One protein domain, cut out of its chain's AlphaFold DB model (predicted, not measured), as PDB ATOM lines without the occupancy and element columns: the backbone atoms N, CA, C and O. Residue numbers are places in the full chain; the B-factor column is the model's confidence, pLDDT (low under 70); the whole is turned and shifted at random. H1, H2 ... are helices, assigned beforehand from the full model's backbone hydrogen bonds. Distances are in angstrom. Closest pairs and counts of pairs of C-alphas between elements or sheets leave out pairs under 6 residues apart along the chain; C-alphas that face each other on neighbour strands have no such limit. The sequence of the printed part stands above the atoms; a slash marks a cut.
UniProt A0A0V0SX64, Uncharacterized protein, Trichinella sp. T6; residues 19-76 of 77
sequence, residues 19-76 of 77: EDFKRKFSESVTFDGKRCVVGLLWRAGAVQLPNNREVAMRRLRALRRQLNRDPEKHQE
ATOM      1  N   GLU A  19      -3.331  -6.687   9.459       83.94
ATOM      2  CA  GLU A  19      -3.197  -6.901   8.012       83.94
ATOM      3  C   GLU A  19      -4.449  -6.449   7.258       83.94
ATOM      4  O   GLU A  19      -4.367  -5.850   6.185       83.94
ATOM      5  N   ASP A  20      -5.617  -6.646   7.861       82.56
ATOM      6  CA  ASP A  20      -6.886  -6.174   7.321       82.56
ATOM      7  C   ASP A  20      -6.954  -4.634   7.301       82.56
ATOM      8  O   ASP A  20      -7.425  -4.032   6.330       82.56
ATOM      9  N   PHE A  21      -6.414  -3.994   8.342       81.25
ATOM     10  CA  PHE A  21      -6.240  -2.546   8.446       81.25
ATOM     11  C   PHE A  21      -5.270  -2.005   7.399       81.25
ATOM     12  O   PHE A  21      -5.610  -1.054   6.692       81.25
ATOM     13  N   LYS A  22      -4.084  -2.612   7.266       84.12
ATOM     14  CA  LYS A  22      -3.087  -2.220   6.257       84.12
ATOM     15  C   LYS A  22      -3.656  -2.330   4.849       84.12
ATOM     16  O   LYS A  22      -3.502  -1.397   4.059       84.12
ATOM     17  N   ARG A  23      -4.367  -3.423   4.553       86.38
ATOM     18  CA  ARG A  23      -5.024  -3.634   3.261       86.38
ATOM     19  C   ARG A  23      -6.041  -2.534   2.973       86.38
ATOM     20  O   ARG A  23      -5.870  -1.801   2.002       86.38
ATOM     21  N   LYS A  24      -7.027  -2.342   3.855       83.50
ATOM     22  CA  LYS A  24      -8.074  -1.315   3.692       83.50
ATOM     23  C   LYS A  24      -7.498   0.100   3.613       83.50
ATOM     24  O   LYS A  24      -7.998   0.929   2.857       83.50
ATOM     25  N   PHE A  25      -6.435   0.384   4.367       82.69
ATOM     26  CA  PHE A  25      -5.715   1.649   4.268       82.69
ATOM     27  C   PHE A  25      -5.116   1.819   2.871       82.69
ATOM     28  O   PHE A  25      -5.410   2.816   2.215       82.69
ATOM     29  N   SER A  26      -4.342   0.839   2.397       84.12
ATOM     30  CA  SER A  26      -3.673   0.898   1.093       84.12
ATOM     31  C   SER A  26      -4.653   1.039  -0.076       84.12
ATOM     32  O   SER A  26      -4.436   1.875  -0.946       84.12
ATOM     33  N   GLU A  27      -5.778   0.319  -0.042       86.12
ATOM     34  CA  GLU A  27      -6.854   0.406  -1.039       86.12
ATOM     35  C   GLU A  27      -7.541   1.778  -1.051       86.12
ATOM     36  O   GLU A  27      -8.075   2.207  -2.072       86.12
ATOM     37  N   SER A  28      -7.525   2.490   0.079       82.38
ATOM     38  CA  SER A  28      -8.146   3.809   0.204       82.38
ATOM     39  C   SER A  28      -7.241   4.967  -0.232       82.38
ATOM     40  O   SER A  28      -7.729   6.086  -0.416       82.38
ATOM     41  N   VAL A  29      -5.929   4.727  -0.357       83.25
ATOM     42  CA  VAL A  29      -4.953   5.749  -0.740       83.25
ATOM     43  C   VAL A  29      -5.042   5.970  -2.246       83.25
ATOM     44  O   VAL A  29      -4.714   5.098  -3.044       83.25
ATOM     45  N   THR A  30      -5.442   7.169  -2.649       82.25
ATOM     46  CA  THR A  30      -5.507   7.581  -4.056       82.25
ATOM     47  C   THR A  30      -4.822   8.928  -4.249       82.25
ATOM     48  O   THR A  30      -4.711   9.720  -3.315       82.25
ATOM     49  N   PHE A  31      -4.326   9.207  -5.455       79.12
ATOM     50  CA  PHE A  31      -3.741  10.502  -5.800       79.12
ATOM     51  C   PHE A  31      -4.612  11.188  -6.852       79.12
ATOM     52  O   PHE A  31      -4.738  10.694  -7.968       79.12
ATOM     53  N   ASP A  32      -5.211  12.330  -6.506       81.44
ATOM     54  CA  ASP A  32      -6.148  13.064  -7.378       81.44
ATOM     55  C   ASP A  32      -5.446  13.987  -8.399       81.44
ATOM     56  O   ASP A  32      -6.075  14.846  -9.017       81.44
ATOM     57  N   GLY A  33      -4.124  13.851  -8.553       79.12
ATOM     58  CA  GLY A  33      -3.284  14.720  -9.381       79.12
ATOM     59  C   GLY A  33      -2.727  15.946  -8.647       79.12
ATOM     60  O   GLY A  33      -1.823  16.602  -9.162       79.12
ATOM     61  N   LYS A  34      -3.218  16.262  -7.441       78.94
ATOM     62  CA  LYS A  34      -2.729  17.387  -6.618       78.94
ATOM     63  C   LYS A  34      -2.375  16.979  -5.191       78.94
ATOM     64  O   LYS A  34      -1.511  17.606  -4.576       78.94
ATOM     65  N   ARG A  35      -3.051  15.976  -4.638       78.06
ATOM     66  CA  ARG A  35      -2.914  15.537  -3.246       78.06
ATOM     67  C   ARG A  35      -3.210  14.047  -3.109       78.06
ATOM     68  O   ARG A  35      -3.995  13.477  -3.865       78.06
ATOM     69  N   CYS A  36      -2.601  13.438  -2.098       75.75
ATOM     70  CA  CYS A  36      -2.999  12.115  -1.641       75.75
ATOM     71  C   CYS A  36      -4.306  12.235  -0.852       75.75
ATOM     72  O   CYS A  36      -4.428  13.073   0.046       75.75
ATOM     73  N   VAL A  37      -5.269  11.396  -1.192       76.38
ATOM     74  CA  VAL A  37      -6.557  11.245  -0.529       76.38
ATOM     75  C   VAL A  37      -6.558   9.872   0.132       76.38
ATOM     76  O   VAL A  37      -6.160   8.891  -0.485       76.38
ATOM     77  N   VAL A  38      -6.966   9.816   1.396       79.12
ATOM     78  CA  VAL A  38      -7.076   8.586   2.192       79.12
ATOM     79  C   VAL A  38      -8.513   8.446   2.666       79.12
ATOM     80  O   VAL A  38      -9.125   9.430   3.091       79.12
ATOM     81  N   GLY A  39      -9.041   7.226   2.611       74.69
ATOM     82  CA  GLY A  39     -10.336   6.900   3.197       74.69
ATOM     83  C   GLY A  39     -10.242   6.796   4.718       74.69
ATOM     84  O   GLY A  39      -9.299   6.232   5.271       74.69
ATOM     85  N   LEU A  40     -11.239   7.336   5.415       77.31
ATOM     86  CA  LEU A  40     -11.346   7.184   6.863       77.31
ATOM     87  C   LEU A  40     -11.948   5.812   7.179       77.31
ATOM     88  O   LEU A  40     -13.141   5.601   6.993       77.31
ATOM     89  N   LEU A  41     -11.130   4.898   7.701       72.56
ATOM     90  CA  LEU A  41     -11.520   3.515   8.018       72.56
ATOM     91  C   LEU A  41     -12.727   3.403   8.971       72.56
ATOM     92  O   LEU A  41     -13.455   2.418   8.921       72.56
ATOM     93  N   TRP A  42     -12.961   4.412   9.816       74.12
ATOM     94  CA  TRP A  42     -14.072   4.454  10.779       74.12
ATOM     95  C   TRP A  42     -15.297   5.249  10.303       74.12
ATOM     96  O   TRP A  42     -16.245   5.425  11.068       74.12
ATOM     97  N   ARG A  43     -15.298   5.790   9.077       69.88
ATOM     98  CA  ARG A  43     -16.417   6.592   8.567       69.88
ATOM     99  C   ARG A  43     -16.818   6.112   7.180       69.88
ATOM    100  O   ARG A  43     -16.062   6.249   6.226       69.88
ATOM    101  N   ALA A  44     -18.033   5.578   7.077       65.50
ATOM    102  CA  ALA A  44     -18.600   5.179   5.797       65.50
ATOM    103  C   ALA A  44     -18.775   6.414   4.893       65.50
ATOM    104  O   ALA A  44     -19.409   7.398   5.284       65.50
ATOM    105  N   GLY A  45     -18.200   6.350   3.692       64.62
ATOM    106  CA  GLY A  45     -18.241   7.416   2.692       64.62
ATOM    107  C   GLY A  45     -16.925   8.185   2.552       64.62
ATOM    108  O   GLY A  45     -16.204   8.433   3.518       64.62
ATOM    109  N   ALA A  46     -16.619   8.589   1.318       60.59
ATOM    110  CA  ALA A  46     -15.449   9.399   0.996       60.59
ATOM    111  C   ALA A  46     -15.650  10.842   1.490       60.59
ATOM    112  O   ALA A  46     -16.104  11.722   0.759       60.59
ATOM    113  N   VAL A  47     -15.342  11.089   2.762       67.62
ATOM    114  CA  VAL A  47     -15.333  12.445   3.314       67.62
ATOM    115  C   VAL A  47     -14.101  13.166   2.795       67.62
ATOM    116  O   VAL A  47     -12.974  12.818   3.144       67.62
ATOM    117  N   GLN A  48     -14.309  14.197   1.979       68.94
ATOM    118  CA  GLN A  48     -13.212  15.060   1.560       68.94
ATOM    119  C   GLN A  48     -12.765  15.921   2.742       68.94
ATOM    120  O   GLN A  48     -13.485  16.811   3.193       68.94
ATOM    121  N   LEU A  49     -11.563  15.651   3.250       73.12
ATOM    122  CA  LEU A  49     -10.925  16.517   4.232       73.12
ATOM    123  C   LEU A  49     -10.443  17.811   3.553       73.12
ATOM    124  O   LEU A  49      -9.958  17.775   2.413       73.12
ATOM    125  N   PRO A  50     -10.543  18.965   4.235       77.56
ATOM    126  CA  PRO A  50      -9.982  20.205   3.725       77.56
ATOM    127  C   PRO A  50      -8.465  20.075   3.544       77.56
ATOM    128  O   PRO A  50      -7.795  19.292   4.220       77.56
ATOM    129  N   ASN A  51      -7.903  20.857   2.620       78.06
ATOM    130  CA  ASN A  51      -6.465  20.851   2.370       78.06
ATOM    131  C   ASN A  51      -5.696  21.309   3.625       78.06
ATOM    132  O   ASN A  51      -5.695  22.487   3.970       78.06
ATOM    133  N   ASN A  52      -5.009  20.374   4.284       82.62
ATOM    134  CA  ASN A  52      -4.269  20.617   5.525       82.62
ATOM    135  C   ASN A  52      -2.804  21.060   5.296       82.62
ATOM    136  O   ASN A  52      -2.043  21.200   6.253       82.62
ATOM    137  N   ARG A  53      -2.363  21.271   4.046       82.38
ATOM    138  CA  ARG A  53      -0.940  21.488   3.722       82.38
ATOM    139  C   ARG A  53      -0.349  22.711   4.416       82.38
ATOM    140  O   ARG A  53       0.724  22.616   5.006       82.38
ATOM    141  N   GLU A  54      -1.027  23.856   4.370       86.94
ATOM    142  CA  GLU A  54      -0.512  25.082   4.995       86.94
ATOM    143  C   GLU A  54      -0.393  24.950   6.514       86.94
ATOM    144  O   GLU A  54       0.606  25.366   7.105       86.94
ATOM    145  N   VAL A  55      -1.390  24.329   7.142       88.00
ATOM    146  CA  VAL A  55      -1.422  24.094   8.588       88.00
ATOM    147  C   VAL A  55      -0.317  23.119   8.992       88.00
ATOM    148  O   VAL A  55       0.436  23.410   9.923       88.00
ATOM    149  N   ALA A  56      -0.152  22.013   8.260       85.94
ATOM    150  CA  ALA A  56       0.928  21.053   8.477       85.94
ATOM    151  C   ALA A  56       2.309  21.717   8.352       85.94
ATOM    152  O   ALA A  56       3.160  21.552   9.224       85.94
ATOM    153  N   MET A  57       2.511  22.558   7.333       90.69
ATOM    154  CA  MET A  57       3.762  23.301   7.150       90.69
ATOM    155  C   MET A  57       4.027  24.304   8.277       90.69
ATOM    156  O   MET A  57       5.171  24.446   8.715       90.69
ATOM    157  N   ARG A  58       2.997  25.000   8.776       94.75
ATOM    158  CA  ARG A  58       3.136  25.896   9.938       94.75
ATOM    159  C   ARG A  58       3.554  25.123  11.187       94.75
ATOM    160  O   ARG A  58       4.498  25.548  11.853       94.75
ATOM    161  N   ARG A  59       2.913  23.981  11.462       95.06
ATOM    162  CA  ARG A  59       3.258  23.098  12.590       95.06
ATOM    163  C   ARG A  59       4.689  22.579  12.478       95.06
ATOM    164  O   ARG A  59       5.444  22.704  13.433       95.06
ATOM    165  N   LEU A  60       5.092  22.114  11.296       91.94
ATOM    166  CA  LEU A  60       6.456  21.647  11.045       91.94
ATOM    167  C   LEU A  60       7.499  22.746  11.297       91.94
ATOM    168  O   LEU A  60       8.527  22.503  11.925       91.94
ATOM    169  N   ARG A  61       7.246  23.975  10.831       95.50
ATOM    170  CA  ARG A  61       8.150  25.112  11.080       95.50
ATOM    171  C   ARG A  61       8.228  25.461  12.563       95.50
ATOM    172  O   ARG A  61       9.314  25.759  13.046       95.50
ATOM    173  N   ALA A  62       7.098  25.451  13.269       93.88
ATOM    174  CA  ALA A  62       7.065  25.701  14.706       93.88
ATOM    175  C   ALA A  62       7.863  24.637  15.470       93.88
ATOM    176  O   ALA A  62       8.723  24.999  16.270       93.88
ATOM    177  N   LEU A  63       7.661  23.359  15.135       90.50
ATOM    178  CA  LEU A  63       8.404  22.242  15.712       90.50
ATOM    179  C   LEU A  63       9.910  22.395  15.485       90.50
ATOM    180  O   LEU A  63      10.673  22.363  16.439       90.50
ATOM    181  N   ARG A  64      10.346  22.675  14.249       91.12
ATOM    182  CA  ARG A  64      11.769  22.916  13.949       91.12
ATOM    183  C   ARG A  64      12.364  24.053  14.777       91.12
ATOM    184  O   ARG A  64      13.478  23.933  15.264       91.12
ATOM    185  N   ARG A  65      11.635  25.159  14.964       93.19
ATOM    186  CA  ARG A  65      12.110  26.259  15.823       93.19
ATOM    187  C   ARG A  65      12.220  25.837  17.282       93.19
ATOM    188  O   ARG A  65      13.125  26.307  17.958       93.19
ATOM    189  N   GLN A  66      11.296  25.012  17.765       89.44
ATOM    190  CA  GLN A  66      11.329  24.499  19.128       89.44
ATOM    191  C   GLN A  66      12.523  23.560  19.326       89.44
ATOM    192  O   GLN A  66      13.294  23.772  20.251       89.44
ATOM    193  N   LEU A  67      12.723  22.608  18.414       87.56
ATOM    194  CA  LEU A  67      13.853  21.676  18.439       87.56
ATOM    195  C   LEU A  67      15.206  22.391  18.315       87.56
ATOM    196  O   LEU A  67      16.160  22.035  18.989       87.56
ATOM    197  N   ASN A  68      15.289  23.458  17.514       86.81
ATOM    198  CA  ASN A  68      16.509  24.264  17.425       86.81
ATOM    199  C   ASN A  68      16.792  25.089  18.693       86.81
ATOM    200  O   ASN A  68      17.922  25.522  18.890       86.81
ATOM    201  N   ARG A  69      15.770  25.382  19.509       86.56
ATOM    202  CA  ARG A  69      15.920  26.108  20.784       86.56
ATOM    203  C   ARG A  69      16.253  25.180  21.946       86.56
ATOM    204  O   ARG A  69      16.874  25.628  22.898       86.56
ATOM    205  N   ASP A  70      15.804  23.938  21.860       84.69
ATOM    206  CA  ASP A  70      15.954  22.916  22.884       84.69
ATOM    207  C   ASP A  70      16.426  21.618  22.207       84.69
ATOM    208  O   ASP A  70      15.603  20.785  21.810       84.69
ATOM    209  N   PRO A  71      17.745  21.481  21.974       73.25
ATOM    210  CA  PRO A  71      18.303  20.334  21.269       73.25
ATOM    211  C   PRO A  71      18.190  19.025  22.062       73.25
ATOM    212  O   PRO A  71      18.246  17.961  21.453       73.25
ATOM    213  N   GLU A  72      17.977  19.067  23.383       76.06
ATOM    214  CA  GLU A  72      17.738  17.862  24.191       76.06
ATOM    215  C   GLU A  72      16.379  17.228  23.852       76.06
ATOM    216  O   GLU A  72      16.288  16.011  23.690       76.06
ATOM    217  N   LYS A  73      15.347  18.039  23.567       68.12
ATOM    218  CA  LYS A  73      14.054  17.551  23.037       68.12
ATOM    219  C   LYS A  73      14.133  16.880  21.670       68.12
ATOM    220  O   LYS A  73      13.173  16.236  21.253       68.12
ATOM    221  N   HIS A  74      15.245  17.027  20.956       62.84
ATOM    222  CA  HIS A  74      15.451  16.351  19.680       62.84
ATOM    223  C   HIS A  74      15.668  14.839  19.840       62.84
ATOM    224  O   HIS A  74      15.563  14.120  18.854       62.84
ATOM    225  N   GLN A  75      15.958  14.357  21.053       65.56
ATOM    226  CA  GLN A  75      16.103  12.927  21.341       65.56
ATOM    227  C   GLN A  75      14.760  12.219  21.604       65.56
ATOM    228  O   GLN A  75      14.709  10.995  21.555       65.56
ATOM    229  N   GLU A  76      13.676  12.964  21.862       69.75
ATOM    230  CA  GLU A  76      12.336  12.414  22.142       69.75
ATOM    231  C   GLU A  76      11.463  12.211  20.884       69.75
ATOM    232  O   GLU A  76      10.385  11.621  20.981       69.75
TER     233      GLU A  76
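This is residues 19 to 76 of the 77 residues of an uncharacterized protein of Trichinella sp. T6 (UniProt A0A0V0SX64). An open, extended arch: helix H1 makes one leg, a long looping stretch with no named element, residues 29 to 52, leads away from it, and the longer helix H2 makes the opposite arm, with the short helix H3 folding back at its far end. The middle of the arch is empty, and no two named helices touch. The printed part has 58 residues with three named helices in the order H1, H2, H3 and no named strand, and its class is all helix. The whole is extended, with a radius of gyration of the C-alphas of 16.3 A, and elongated, spanning 42 by 27 by 20 A.

H1 runs from Glu 19, C-alpha at (-3.197, -6.901, 8.012), to Ser 28, 14.1 A from first to last C-alpha. In the stretch that follows, residues 30 to 31 pair with residues 36 to 37, antiparallel. H2, the longest helix with 17 residues, runs from Arg 53, C-alpha at (-0.940, 21.488, 3.722), to Arg 69, over 24.4 A. H3 holds residues 72 to 75 and ends with C-alpha 75 at (16.103, 12.927, 21.341).

H1 is apart from H2 and from H3. H2 and H3 are close but not clearly touching; their closest C-alphas, those of Leu 67 and His 74, are 5.7 A apart. Residues 54 to 63, which belong to H2, stand free, and so do residues 68 to 73. In H1 and H2 every O i to N i+4 pair is within hydrogen-bond range; H3 is too short for such a pair, but its one O i to N i+3 pair is within range.

The two C-alphas farthest apart, those of Gly 45 and Glu 72, are 43.2 A apart. The printed part has no cut. The link from H1 to H2 is long, with 24 residues, and that from H2 to H3 is tight, with 2. The mean pLDDT of the printed part is 80.5, and residues 43 to 48 and 73 to 76 are under 70.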